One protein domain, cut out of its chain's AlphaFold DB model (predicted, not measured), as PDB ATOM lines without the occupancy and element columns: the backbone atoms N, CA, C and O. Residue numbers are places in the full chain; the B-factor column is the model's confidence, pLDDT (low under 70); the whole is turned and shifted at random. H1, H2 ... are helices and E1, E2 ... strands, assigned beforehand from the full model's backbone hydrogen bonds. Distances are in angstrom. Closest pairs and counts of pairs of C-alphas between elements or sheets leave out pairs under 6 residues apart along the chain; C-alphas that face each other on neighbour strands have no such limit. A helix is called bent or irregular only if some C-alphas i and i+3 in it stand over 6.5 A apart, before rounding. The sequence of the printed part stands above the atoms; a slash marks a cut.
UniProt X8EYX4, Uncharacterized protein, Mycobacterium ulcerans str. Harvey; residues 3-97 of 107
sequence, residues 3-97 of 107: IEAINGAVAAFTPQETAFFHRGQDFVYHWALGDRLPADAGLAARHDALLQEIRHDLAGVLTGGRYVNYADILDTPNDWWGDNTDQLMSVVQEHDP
ATOM      1  N   ILE A   3      39.785   5.420 -19.037       93.37
ATOM      2  CA  ILE A   3      40.022   4.748 -20.312       93.37
ATOM      3  C   ILE A   3      41.401   5.206 -20.767       93.37
ATOM      4  O   ILE A   3      41.640   6.406 -20.908       93.37
ATOM      5  N   GLU A   4      42.306   4.259 -20.967       94.54
ATOM      6  CA  GLU A   4      43.700   4.517 -21.319       94.54
ATOM      7  C   GLU A   4      43.999   3.870 -22.669       94.54
ATOM      8  O   GLU A   4      43.715   2.692 -22.864       94.54
ATOM      9  N   ALA A   5      44.562   4.627 -23.612       94.56
ATOM     10  CA  ALA A   5      45.022   4.060 -24.877       94.56
ATOM     11  C   ALA A   5      46.288   3.220 -24.633       94.56
ATOM     12  O   ALA A   5      47.241   3.724 -24.041       94.56
ATOM     13  N   ILE A   6      46.307   1.964 -25.091       93.50
ATOM     14  CA  ILE A   6      47.428   1.028 -24.839       93.50
ATOM     15  C   ILE A   6      48.116   0.509 -26.106       93.50
ATOM     16  O   ILE A   6      49.185  -0.089 -26.026       93.50
ATOM     17  N   ASN A   7      47.522   0.726 -27.275       88.72
ATOM     18  CA  ASN A   7      48.038   0.208 -28.539       88.72
ATOM     19  C   ASN A   7      49.350   0.911 -28.987       88.72
ATOM     20  O   ASN A   7      50.150   1.405 -28.191       88.72
ATOM     21  N   GLY A   8      49.612   0.961 -30.294       94.71
ATOM     22  CA  GLY A   8      50.817   1.560 -30.862       94.71
ATOM     23  C   GLY A   8      51.983   0.581 -30.813       94.71
ATOM     24  O   GLY A   8      51.851  -0.568 -31.226       94.71
ATOM     25  N   ALA A   9      53.138   1.014 -30.303       94.43
ATOM     26  CA  ALA A   9      54.338   0.174 -30.267       94.43
ATOM     27  C   ALA A   9      54.154  -1.119 -29.446       94.43
ATOM     28  O   ALA A   9      54.832  -2.108 -29.706       94.43
ATOM     29  N   VAL A  10      53.209  -1.145 -28.500       92.35
ATOM     30  CA  VAL A  10      52.875  -2.342 -27.710       92.35
ATOM     31  C   VAL A  10      52.362  -3.489 -28.588       92.35
ATOM     32  O   VAL A  10      52.618  -4.650 -28.266       92.35
ATOM     33  N   ALA A  11      51.675  -3.192 -29.697       93.52
ATOM     34  CA  ALA A  11      51.154  -4.199 -30.623       93.52
ATOM     35  C   ALA A  11      52.186  -4.705 -31.643       93.52
ATOM     36  O   ALA A  11      51.866  -5.590 -32.431       93.52
ATOM     37  N   ALA A  12      53.417  -4.178 -31.633       94.92
ATOM     38  CA  ALA A  12      54.484  -4.664 -32.509       94.92
ATOM     39  C   ALA A  12      54.985  -6.070 -32.125       94.92
ATOM     40  O   ALA A  12      55.612  -6.730 -32.947       94.92
ATOM     41  N   PHE A  13      54.699  -6.515 -30.898       94.39
ATOM     42  CA  PHE A  13      55.046  -7.839 -30.390       94.39
ATOM     43  C   PHE A  13      53.850  -8.786 -30.465       94.39
ATOM     44  O   PHE A  13      52.710  -8.409 -30.184       94.39
ATOM     45  N   THR A  14      54.128 -10.046 -30.756       95.02
ATOM     46  CA  THR A  14      53.209 -11.169 -30.582       95.02
ATOM     47  C   THR A  14      52.971 -11.463 -29.092       95.02
ATOM     48  O   THR A  14      53.771 -11.065 -28.232       95.02
ATOM     49  N   PRO A  15      51.861 -12.137 -28.735       94.74
ATOM     50  CA  PRO A  15      51.572 -12.491 -27.344       94.74
ATOM     51  C   PRO A  15      52.666 -13.333 -26.668       94.74
ATOM     52  O   PRO A  15      52.880 -13.185 -25.470       94.74
ATOM     53  N   GLN A  16      53.391 -14.167 -27.421       94.99
ATOM     54  CA  GLN A  16      54.400 -15.099 -26.894       94.99
ATOM     55  C   GLN A  16      55.793 -14.475 -26.709       94.99
ATOM     56  O   GLN A  16      56.655 -15.071 -26.070       94.99
ATOM     57  N   GLU A  17      56.044 -13.278 -27.245       95.74
ATOM     58  CA  GLU A  17      57.358 -12.623 -27.126       95.74
ATOM     59  C   GLU A  17      57.641 -12.065 -25.723       95.74
ATOM     60  O   GLU A  17      58.789 -11.773 -25.395       95.74
ATOM     61  N   THR A  18      56.616 -11.899 -24.879       95.32
ATOM     62  CA  THR A  18      56.771 -11.416 -23.497       95.32
ATOM     63  C   THR A  18      55.722 -12.045 -22.580       95.32
ATOM     64  O   THR A  18      54.736 -12.587 -23.060       95.32
ATOM     65  N   ALA A  19      55.832 -11.840 -21.266       95.47
ATOM     66  CA  ALA A  19      54.786 -12.243 -20.321       95.47
ATOM     67  C   ALA A  19      53.439 -11.501 -20.496       95.47
ATOM     68  O   ALA A  19      52.406 -12.010 -20.069       95.47
ATOM     69  N   PHE A  20      53.412 -10.312 -21.115       94.15
ATOM     70  CA  PHE A  20      52.160  -9.601 -21.394       94.15
ATOM     71  C   PHE A  20      51.491 -10.144 -22.666       94.15
ATOM     72  O   PHE A  20      51.949  -9.875 -23.780       94.15
ATOM     73  N   PHE A  21      50.397 -10.888 -22.480       95.46
ATOM     74  CA  PHE A  21      49.684 -11.613 -23.537       95.46
ATOM     75  C   PHE A  21      48.726 -10.737 -24.363       95.46
ATOM     76  O   PHE A  21      48.574 -10.936 -25.567       95.46
ATOM     77  N   HIS A  22      48.090  -9.738 -23.740       94.42
ATOM     78  CA  HIS A  22      46.957  -8.994 -24.312       94.42
ATOM     79  C   HIS A  22      47.363  -7.954 -25.366       94.42
ATOM     80  O   HIS A  22      47.341  -6.747 -25.132       94.42
ATOM     81  N   ARG A  23      47.737  -8.420 -26.561       93.99
ATOM     82  CA  ARG A  23      48.088  -7.580 -27.717       93.99
ATOM     83  C   ARG A  23      46.855  -7.114 -28.497       93.99
ATOM     84  O   ARG A  23      45.766  -7.670 -28.369       93.99
ATOM     85  N   GLY A  24      47.041  -6.078 -29.318       91.53
ATOM     86  CA  GLY A  24      46.024  -5.585 -30.257       91.53
ATOM     87  C   GLY A  24      44.813  -4.894 -29.621       91.53
ATOM     88  O   GLY A  24      43.846  -4.627 -30.324       91.53
ATOM     89  N   GLN A  25      44.847  -4.610 -28.317       92.42
ATOM     90  CA  GLN A  25      43.795  -3.854 -27.640       92.42
ATOM     91  C   GLN A  25      44.017  -2.356 -27.841       92.42
ATOM     92  O   GLN A  25      45.131  -1.868 -27.653       92.42
ATOM     93  N   ASP A  26      42.961  -1.618 -28.179       93.52
ATOM     94  CA  ASP A  26      43.041  -0.160 -28.309       93.52
ATOM     95  C   ASP A  26      43.016   0.544 -26.951       93.52
ATOM     96  O   ASP A  26      43.700   1.554 -26.761       93.52
ATOM     97  N   PHE A  27      42.291  -0.030 -25.988       94.57
ATOM     98  CA  PHE A  27      42.047   0.581 -24.689       94.57
ATOM     99  C   PHE A  27      42.198  -0.407 -23.533       94.57
ATOM    100  O   PHE A  27      41.839  -1.579 -23.642       94.57
ATOM    101  N   VAL A  28      42.650   0.111 -22.393       94.21
ATOM    102  CA  VAL A  28      42.448  -0.489 -21.074       94.21
ATOM    103  C   VAL A  28      41.380   0.311 -20.343       94.21
ATOM    104  O   VAL A  28      41.424   1.543 -20.301       94.21
ATOM    105  N   TYR A  29      40.427  -0.405 -19.757       93.25
ATOM    106  CA  TYR A  29      39.388   0.158 -18.906       93.25
ATOM    107  C   TYR A  29      39.724  -0.161 -17.457       93.25
ATOM    108  O   TYR A  29      39.962  -1.319 -17.118       93.25
ATOM    109  N   HIS A  30      39.714   0.856 -16.601       92.36
ATOM    110  CA  HIS A  30      39.927   0.687 -15.171       92.36
ATOM    111  C   HIS A  30      38.797   1.361 -14.394       92.36
ATOM    112  O   HIS A  30      38.426   2.519 -14.625       92.36
ATOM    113  N   TRP A  31      38.226   0.624 -13.449       91.20
ATOM    114  CA  TRP A  31      37.244   1.117 -12.499       91.20
ATOM    115  C   TRP A  31      37.715   0.826 -11.079       91.20
ATOM    116  O   TRP A  31      38.245  -0.239 -10.788       91.20
ATOM    117  N   ALA A  32      37.508   1.797 -10.199       91.38
ATOM    118  CA  ALA A  32      37.836   1.703  -8.791       91.38
ATOM    119  C   ALA A  32      36.865   2.585  -8.006       91.38
ATOM    120  O   ALA A  32      36.408   3.620  -8.509       91.38
ATOM    121  N   LEU A  33      36.586   2.171  -6.776       91.21
ATOM    122  CA  LEU A  33      35.901   2.965  -5.767       91.21
ATOM    123  C   LEU A  33      36.894   3.248  -4.646       91.21
ATOM    124  O   LEU A  33      37.680   2.382  -4.268       91.21
ATOM    125  N   GLY A  34      36.877   4.472  -4.136       87.31
ATOM    126  CA  GLY A  34      37.745   4.882  -3.046       87.31
ATOM    127  C   GLY A  34      37.058   5.934  -2.196       87.31
ATOM    128  O   GLY A  34      36.460   6.874  -2.721       87.31
ATOM    129  N   ASP A  35      37.169   5.774  -0.884       88.19
ATOM    130  CA  ASP A  35      36.627   6.696   0.103       88.19
ATOM    131  C   ASP A  35      37.722   7.587   0.685       88.19
ATOM    132  O   ASP A  35      38.879   7.191   0.823       88.19
ATOM    133  N   ARG A  36      37.356   8.810   1.083       87.14
ATOM    134  CA  ARG A  36      38.290   9.722   1.771       87.14
ATOM    135  C   ARG A  36      38.585   9.284   3.207       87.14
ATOM    136  O   ARG A  36      39.595   9.697   3.769       87.14
ATOM    137  N   LEU A  37      37.683   8.509   3.801       87.62
ATOM    138  CA  LEU A  37      37.798   7.942   5.140       87.62
ATOM    139  C   LEU A  37      37.758   6.416   5.027       87.62
ATOM    140  O   LEU A  37      37.134   5.918   4.093       87.62
ATOM    141  N   PRO A  38      38.379   5.670   5.956       89.40
ATOM    142  CA  PRO A  38      38.278   4.218   5.961       89.40
ATOM    143  C   PRO A  38      36.814   3.771   5.941       89.40
ATOM    144  O   PRO A  38      36.030   4.167   6.806       89.40
ATOM    145  N   ALA A  39      36.456   2.959   4.949       87.84
ATOM    146  CA  ALA A  39      35.148   2.335   4.880       87.84
ATOM    147  C   ALA A  39      34.979   1.366   6.057       87.84
ATOM    148  O   ALA A  39      35.881   0.581   6.366       87.84
ATOM    149  N   ASP A  40      33.816   1.396   6.705       93.85
ATOM    150  CA  ASP A  40      33.423   0.273   7.549       93.85
ATOM    151  C   ASP A  40      33.160  -0.973   6.683       93.85
ATOM    152  O   ASP A  40      33.041  -0.896   5.455       93.85
ATOM    153  N   ALA A  41      33.059  -2.141   7.319       93.77
ATOM    154  CA  ALA A  41      32.859  -3.401   6.604       93.77
ATOM    155  C   ALA A  41      31.574  -3.409   5.751       93.77
ATOM    156  O   ALA A  41      31.524  -4.068   4.717       93.77
ATOM    157  N   GLY A  42      30.540  -2.666   6.164       95.13
ATOM    158  CA  GLY A  42      29.282  -2.575   5.431       95.13
ATOM    159  C   GLY A  42      29.401  -1.725   4.168       95.13
ATOM    160  O   GLY A  42      28.838  -2.083   3.137       95.13
ATOM    161  N   LEU A  43      30.126  -0.606   4.227       93.86
ATOM    162  CA  LEU A  43      30.427   0.217   3.059       93.86
ATOM    163  C   LEU A  43      31.369  -0.511   2.096       93.86
ATOM    164  O   LEU A  43      31.073  -0.543   0.906       93.86
ATOM    165  N   ALA A  44      32.418  -1.163   2.608       92.45
ATOM    166  CA  ALA A  44      33.330  -1.971   1.798       92.45
ATOM    167  C   ALA A  44      32.580  -3.072   1.026       92.45
ATOM    168  O   ALA A  44      32.703  -3.156  -0.190       92.45
ATOM    169  N   ALA A  45      31.695  -3.821   1.694       93.76
ATOM    170  CA  ALA A  45      30.887  -4.852   1.039       93.76
ATOM    171  C   ALA A  45      29.958  -4.293  -0.056       93.76
ATOM    172  O   ALA A  45      29.760  -4.934  -1.086       93.76
ATOM    173  N   ARG A  46      29.390  -3.093   0.138       94.20
ATOM    174  CA  ARG A  46      28.584  -2.426  -0.901       94.20
ATOM    175  C   ARG A  46      29.434  -1.966  -2.085       94.20
ATOM    176  O   ARG A  46      28.955  -2.005  -3.212       94.20
ATOM    177  N   HIS A  47      30.666  -1.524  -1.840       93.40
ATOM    178  CA  HIS A  47      31.603  -1.157  -2.900       93.40
ATOM    179  C   HIS A  47      32.015  -2.371  -3.723       93.40
ATOM    180  O   HIS A  47      31.915  -2.317  -4.946       93.40
ATOM    181  N   ASP A  48      32.368  -3.475  -3.070       91.83
ATOM    182  CA  ASP A  48      32.693  -4.725  -3.755       91.83
ATOM    183  C   ASP A  48      31.507  -5.225  -4.592       91.83
ATOM    184  O   ASP A  48      31.683  -5.569  -5.759       91.83
ATOM    185  N   ALA A  49      30.284  -5.186  -4.043       93.94
ATOM    186  CA  ALA A  49      29.073  -5.552  -4.779       93.94
ATOM    187  C   ALA A  49      28.860  -4.672  -6.025       93.94
ATOM    188  O   ALA A  49      28.636  -5.199  -7.112       93.94
ATOM    189  N   LEU A  50      29.010  -3.349  -5.901       94.23
ATOM    190  CA  LEU A  50      28.876  -2.429  -7.034       94.23
ATOM    191  C   LEU A  50      29.943  -2.677  -8.114       94.23
ATOM    192  O   LEU A  50      29.646  -2.633  -9.306       94.23
ATOM    193  N   LEU A  51      31.192  -2.947  -7.721       92.94
ATOM    194  CA  LEU A  51      32.255  -3.268  -8.676       92.94
ATOM    195  C   LEU A  51      32.000  -4.599  -9.396       92.94
ATOM    196  O   LEU A  51      32.284  -4.708 -10.592       92.94
ATOM    197  N   GLN A  52      31.434  -5.589  -8.701       92.37
ATOM    198  CA  GLN A  52      31.025  -6.862  -9.298       92.37
ATOM    199  C   GLN A  52      29.865  -6.693 -10.285       92.37
ATOM    200  O   GLN A  52      29.910  -7.290 -11.361       92.37
ATOM    201  N   GLU A  53      28.876  -5.850  -9.974       94.35
ATOM    202  CA  GLU A  53      27.786  -5.497 -10.898       94.35
ATOM    203  C   GLU A  53      28.334  -4.852 -12.180       94.35
ATOM    204  O   GLU A  53      28.047  -5.325 -13.277       94.35
ATOM    205  N   ILE A  54      29.225  -3.859 -12.060       92.87
ATOM    206  CA  ILE A  54      29.875  -3.223 -13.220       92.87
ATOM    207  C   ILE A  54      30.657  -4.252 -14.054       92.87
ATOM    208  O   ILE A  54      30.572  -4.249 -15.284       92.87
ATOM    209  N   ARG A  55      31.418  -5.146 -13.405       90.85
ATOM    210  CA  ARG A  55      32.159  -6.223 -14.086       90.85
ATOM    211  C   ARG A  55      31.214  -7.153 -14.847       90.85
ATOM    212  O   ARG A  55      31.537  -7.536 -15.971       90.85
ATOM    213  N   HIS A  56      30.083  -7.523 -14.245       92.19
ATOM    214  CA  HIS A  56      29.080  -8.394 -14.851       92.19
ATOM    215  C   HIS A  56      28.415  -7.735 -16.063       92.19
ATOM    216  O   HIS A  56      28.408  -8.320 -17.145       92.19
ATOM    217  N   ASP A  57      27.945  -6.497 -15.913       93.89
ATOM    218  CA  ASP A  57      27.249  -5.756 -16.968       93.89
ATOM    219  C   ASP A  57      28.140  -5.508 -18.193       93.89
ATOM    220  O   ASP A  57      27.674  -5.519 -19.335       93.89
ATOM    221  N   LEU A  58      29.446  -5.324 -17.976       92.09
ATOM    222  CA  LEU A  58      30.421  -5.103 -19.046       92.09
ATOM    223  C   LEU A  58      30.991  -6.396 -19.650       92.09
ATOM    224  O   LEU A  58      31.688  -6.333 -20.666       92.09
ATOM    225  N   ALA A  59      30.707  -7.571 -19.079       90.09
ATOM    226  CA  ALA A  59      31.315  -8.831 -19.514       90.09
ATOM    227  C   ALA A  59      31.029  -9.167 -20.990       90.09
ATOM    228  O   ALA A  59      31.861  -9.778 -21.649       90.09
ATOM    229  N   GLY A  60      29.881  -8.736 -21.525       91.98
ATOM    230  CA  GLY A  60      29.496  -8.978 -22.920       91.98
ATOM    231  C   GLY A  60      30.125  -8.033 -23.952       91.98
ATOM    232  O   GLY A  60      29.978  -8.273 -25.148       91.98
ATOM    233  N   VAL A  61      30.792  -6.958 -23.519       90.53
ATOM    234  CA  VAL A  61      31.389  -5.944 -24.415       90.53
ATOM    235  C   VAL A  61      32.902  -5.804 -24.257       90.53
ATOM    236  O   VAL A  61      33.549  -5.170 -25.087       90.53
ATOM    237  N   LEU A  62      33.475  -6.390 -23.204       90.60
ATOM    238  CA  LEU A  62      34.915  -6.431 -22.965       90.60
ATOM    239  C   LEU A  62      35.498  -7.773 -23.422       90.60
ATOM    240  O   LEU A  62      34.810  -8.787 -23.459       90.60
ATOM    241  N   THR A  63      36.797  -7.799 -23.721       91.19
ATOM    242  CA  THR A  63      37.490  -9.011 -24.197       91.19
ATOM    243  C   THR A  63      37.668 -10.095 -23.134       91.19
ATOM    244  O   THR A  63      38.033 -11.218 -23.464       91.19
ATOM    245  N   GLY A  64      37.459  -9.760 -21.859       89.32
ATOM    246  CA  GLY A  64      37.742 -10.630 -20.714       89.32
ATOM    247  C   GLY A  64      39.188 -10.550 -20.212       89.32
ATOM    248  O   GLY A  64      39.419 -10.826 -19.039       89.32
ATOM    249  N   GLY A  65      40.133 -10.083 -21.034       94.02
ATOM    250  CA  GLY A  65      41.527  -9.895 -20.629       94.02
ATOM    251  C   GLY A  65      41.688  -8.891 -19.484       94.02
ATOM    252  O   GLY A  65      40.967  -7.889 -19.388       94.02
ATOM    253  N   ARG A  66      42.650  -9.161 -18.601       94.09
ATOM    254  CA  ARG A  66      42.944  -8.377 -17.398       94.09
ATOM    255  C   ARG A  66      44.410  -7.975 -17.378       94.09
ATOM    256  O   ARG A  66      45.289  -8.746 -17.750       94.09
ATOM    257  N   TYR A  67      44.692  -6.759 -16.920       94.18
ATOM    258  CA  TYR A  67      46.067  -6.308 -16.741       94.18
ATOM    259  C   TYR A  67      46.485  -6.538 -15.291       94.18
ATOM    260  O   TYR A  67      45.906  -5.941 -14.391       94.18
ATOM    261  N   VAL A  68      47.494  -7.382 -15.064       94.03
ATOM    262  CA  VAL A  68      47.892  -7.839 -13.718       94.03
ATOM    263  C   VAL A  68      48.251  -6.703 -12.744       94.03
ATOM    264  O   VAL A  68      48.087  -6.849 -11.537       94.03
ATOM    265  N   ASN A  69      48.668  -5.535 -13.242       92.75
ATOM    266  CA  ASN A  69      48.923  -4.357 -12.398       92.75
ATOM    267  C   ASN A  69      47.644  -3.766 -11.770       92.75
ATOM    268  O   ASN A  69      47.737  -2.982 -10.827       92.75
ATOM    269  N   TYR A  70      46.472  -4.144 -12.282       91.91
ATOM    270  CA  TYR A  70      45.141  -3.796 -11.780       91.91
ATOM    271  C   TYR A  70      44.361  -5.053 -11.363       91.91
ATOM    272  O   TYR A  70      43.143  -5.105 -11.519       91.91
ATOM    273  N   ALA A  71      45.073  -6.088 -10.910       91.85
ATOM    274  CA  ALA A  71      44.497  -7.383 -10.583       91.85
ATOM    275  C   ALA A  71      43.368  -7.297  -9.544       91.85
ATOM    276  O   ALA A  71      43.480  -6.603  -8.532       91.85
ATOM    277  N   ASP A  72      42.316  -8.073  -9.791       88.90
ATOM    278  CA  ASP A  72      41.174  -8.253  -8.900       88.90
ATOM    279  C   ASP A  72      41.140  -9.683  -8.335       88.90
ATOM    280  O   ASP A  72      41.667 -10.616  -8.939       88.90
ATOM    281  N   ILE A  73      40.501  -9.880  -7.177       86.96
ATOM    282  CA  ILE A  73      40.432 -11.199  -6.517       86.96
ATOM    283  C   ILE A  73      39.650 -12.245  -7.326       86.96
ATOM    284  O   ILE A  73      39.810 -13.441  -7.102       86.96
ATOM    285  N   LEU A  74      38.793 -11.804  -8.250       87.58
ATOM    286  CA  LEU A  74      38.027 -12.689  -9.127       87.58
ATOM    287  C   LEU A  74      38.778 -13.063 -10.408       87.58
ATOM    288  O   LEU A  74      38.240 -13.816 -11.220       87.58
ATOM    289  N   ASP A  75      39.962 -12.501 -10.637       91.06
ATOM    290  CA  ASP A  75      40.764 -12.840 -11.802       91.06
ATOM    291  C   ASP A  75      41.473 -14.178 -11.600       91.06
ATOM    292  O   ASP A  75      41.918 -14.542 -10.511       91.06
ATOM    293  N   THR A  76      41.613 -14.904 -12.696       91.67
ATOM    294  CA  THR A  76      42.426 -16.108 -12.785       91.67
ATOM    295  C   THR A  76      43.754 -15.790 -13.478       91.67
ATOM    296  O   THR A  76      43.827 -14.848 -14.271       91.67
ATOM    297  N   PRO A  77      44.811 -16.597 -13.271       92.53
ATOM    298  CA  PRO A  77      46.054 -16.495 -14.038       92.53
ATOM    299  C   PRO A  77      45.847 -16.366 -15.556       92.53
ATOM    300  O   PRO A  77      46.505 -15.555 -16.208       92.53
ATOM    301  N   ASN A  78      44.880 -17.104 -16.104       94.26
ATOM    302  CA  ASN A  78      44.561 -17.070 -17.527       94.26
ATOM    303  C   ASN A  78      43.978 -15.719 -17.974       94.26
ATOM    304  O   ASN A  78      44.231 -15.287 -19.096       94.26
ATOM    305  N   ASP A  79      43.259 -15.011 -17.098       94.84
ATOM    306  CA  ASP A  79      42.769 -13.666 -17.404       94.84
ATOM    307  C   ASP A  79      43.928 -12.670 -17.574       94.84
ATOM    308  O   ASP A  79      43.819 -11.739 -18.371       94.84
ATOM    309  N   TRP A  80      45.054 -12.859 -16.874       95.06
ATOM    310  CA  TRP A  80      46.229 -11.981 -16.964       95.06
ATOM    311  C   TRP A  80      47.206 -12.371 -18.072       95.06
ATOM    312  O   TRP A  80      47.723 -11.498 -18.774       95.06
ATOM    313  N   TRP A  81      47.479 -13.666 -18.211       96.33
ATOM    314  CA  TRP A  81      48.589 -14.170 -19.023       96.33
ATOM    315  C   TRP A  81      48.154 -15.031 -20.211       96.33
ATOM    316  O   TRP A  81      49.010 -15.402 -21.012       96.33
ATOM    317  N   GLY A  82      46.858 -15.330 -20.356       95.23
ATOM    318  CA  GLY A  82      46.334 -16.173 -21.433       95.23
ATOM    319  C   GLY A  82      47.122 -17.475 -21.580       95.23
ATOM    320  O   GLY A  82      47.517 -18.092 -20.586       95.23
ATOM    321  N   ASP A  83      47.451 -17.830 -22.821       95.47
ATOM    322  CA  ASP A  83      48.185 -19.062 -23.142       95.47
ATOM    323  C   ASP A  83      49.624 -19.088 -22.588       95.47
ATOM    324  O   ASP A  83      50.246 -20.147 -22.540       95.47
ATOM    325  N   ASN A  84      50.169 -17.954 -22.127       96.76
ATOM    326  CA  ASN A  84      51.496 -17.924 -21.501       96.76
ATOM    327  C   ASN A  84      51.476 -18.448 -20.051       96.76
ATOM    328  O   ASN A  84      52.539 -18.599 -19.444       96.76
ATOM    329  N   THR A  85      50.296 -18.718 -19.475       95.48
ATOM    330  CA  THR A  85      50.139 -19.135 -18.070       95.48
ATOM    331  C   THR A  85      50.991 -20.359 -17.723       95.48
ATOM    332  O   THR A  85      51.734 -20.320 -16.743       95.48
ATOM    333  N   ASP A  86      50.958 -21.416 -18.538       95.12
ATOM    334  CA  ASP A  86      51.684 -22.668 -18.261       95.12
ATOM    335  C   ASP A  86      53.207 -22.479 -18.276       95.12
ATOM    336  O   ASP A  86      53.935 -23.026 -17.436       95.12
ATOM    337  N   GLN A  87      53.702 -21.652 -19.200       96.11
ATOM    338  CA  GLN A  87      55.116 -21.297 -19.258       96.11
ATOM    339  C   GLN A  87      55.534 -20.534 -17.996       96.11
ATOM    340  O   GLN A  87      56.560 -20.853 -17.399       96.11
ATOM    341  N   LEU A  88      54.735 -19.561 -17.553       95.76
ATOM    342  CA  LEU A  88      55.024 -18.797 -16.338       95.76
ATOM    343  C   LEU A  88      54.972 -19.671 -15.079       95.76
ATOM    344  O   LEU A  88      55.823 -19.520 -14.205       95.76
ATOM    345  N   MET A  89      54.043 -20.624 -14.994       93.63
ATOM    346  CA  MET A  89      54.008 -21.585 -13.884       93.63
ATOM    347  C   MET A  89      55.244 -22.490 -13.871       93.63
ATOM    348  O   MET A  89      55.760 -22.805 -12.800       93.63
ATOM    349  N   SER A  90      55.766 -22.858 -15.044       95.94
ATOM    350  CA  SER A  90      57.017 -23.620 -15.153       95.94
ATOM    351  C   SER A  90      58.222 -22.806 -14.658       95.94
ATOM    352  O   SER A  90      59.047 -23.325 -13.911       95.94
ATOM    353  N   VAL A  91      58.279 -21.508 -14.984       96.27
ATOM    354  CA  VAL A  91      59.302 -20.572 -14.470       96.27
ATOM    355  C   VAL A  91      59.226 -20.447 -12.942       96.27
ATOM    356  O   VAL A  91      60.260 -20.439 -12.275       96.27
ATOM    357  N   VAL A  92      58.019 -20.397 -12.365       94.43
ATOM    358  CA  VAL A  92      57.836 -20.400 -10.900       94.43
ATOM    359  C   VAL A  92      58.365 -21.697 -10.285       94.43
ATOM    360  O   VAL A  92      59.082 -21.640  -9.295       94.43
ATOM    361  N   GLN A  93      58.077 -22.858 -10.875       94.46
ATOM    362  CA  GLN A  93      58.582 -24.142 -10.370       94.46
ATOM    363  C   GLN A  93      60.114 -24.243 -10.421       94.46
ATOM    364  O   GLN A  93      60.710 -24.868  -9.548       94.46
ATOM    365  N   GLU A  94      60.751 -23.634 -11.423       97.72
ATOM    366  CA  GLU A  94      62.210 -23.624 -11.565       97.72
ATOM    367  C   GLU A  94      62.894 -22.694 -10.550       97.72
ATOM    368  O   GLU A  94      63.936 -23.046  -9.993       97.72
ATOM    369  N   HIS A  95      62.321 -21.511 -10.301       97.20
ATOM    370  CA  HIS A  95      62.997 -20.445  -9.552       97.20
ATOM    371  C   HIS A  95      62.458 -20.189  -8.139       97.20
ATOM    372  O   HIS A  95      63.184 -19.629  -7.319       97.20
ATOM    373  N   ASP A  96      61.225 -20.589  -7.839       95.89
ATOM    374  CA  ASP A  96      60.600 -20.484  -6.516       95.89
ATOM    375  C   ASP A  96      59.859 -21.791  -6.145       95.89
ATOM    376  O   ASP A  96      58.648 -21.784  -5.899       95.89
ATOM    377  N   PRO A  97      60.565 -22.943  -6.114       94.93
ATOM    378  CA  PRO A  97      59.943 -24.246  -5.861       94.93
ATOM    379  C   PRO A  97      59.286 -24.341  -4.477       94.93
ATOM    380  O   PRO A  97      58.306 -25.064  -4.306       94.93
TER     381      PRO A  97
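This is residues 3 to 97 of the 107 residues of an uncharacterized protein of Mycobacterium ulcerans str. Harvey (UniProt X8EYX4). A loose, open frame has the long helix H2 at one side and the kinked helix H3 at another, with a small two-strand ladder, E1 and E2, and long loops between; residues 90 to 97 stick out. The 95 printed residues hold, in order, E1 H1 E2 H2 H3, mostly helix, with an antiparallel sheet E1 - E2. The radius of gyration of the C-alphas is 16.2 A; the spans are 43 by 37 by 25 A.

E1, residues 3 to 5, begins at C-alpha 3 (40.022, 4.748, -20.312). H1 is residues 8 to 12, E2 27 to 30, H2 41 to 58, 25.8 A long. H3, residues 77 to 95, 18.0 A, ends at C-alpha 95 (62.997, -20.445, -9.552); it is irregular, C-alphas 80 and 83 being 9.6 A apart, with a kink of 100 degrees near residue 84.

E1 and E2 are antiparallel at 149 degrees, with N 4 and O 28 2.9 A apart, within hydrogen-bond range. H1, H2 and H3 touch no helix. Every O i to N i+4 pair is within range in H2, 10 of 15 in H3, 0 of 1 in H1, where 2 of 2 O i to N i+3 pairs are.

The C-alphas farthest apart, of Ala 12 and Gly 42, are 45.6 A apart. The links H1 to E2 and H2 to H3 are long. The printed part has no cut, and no printed residue is under pLDDT 70.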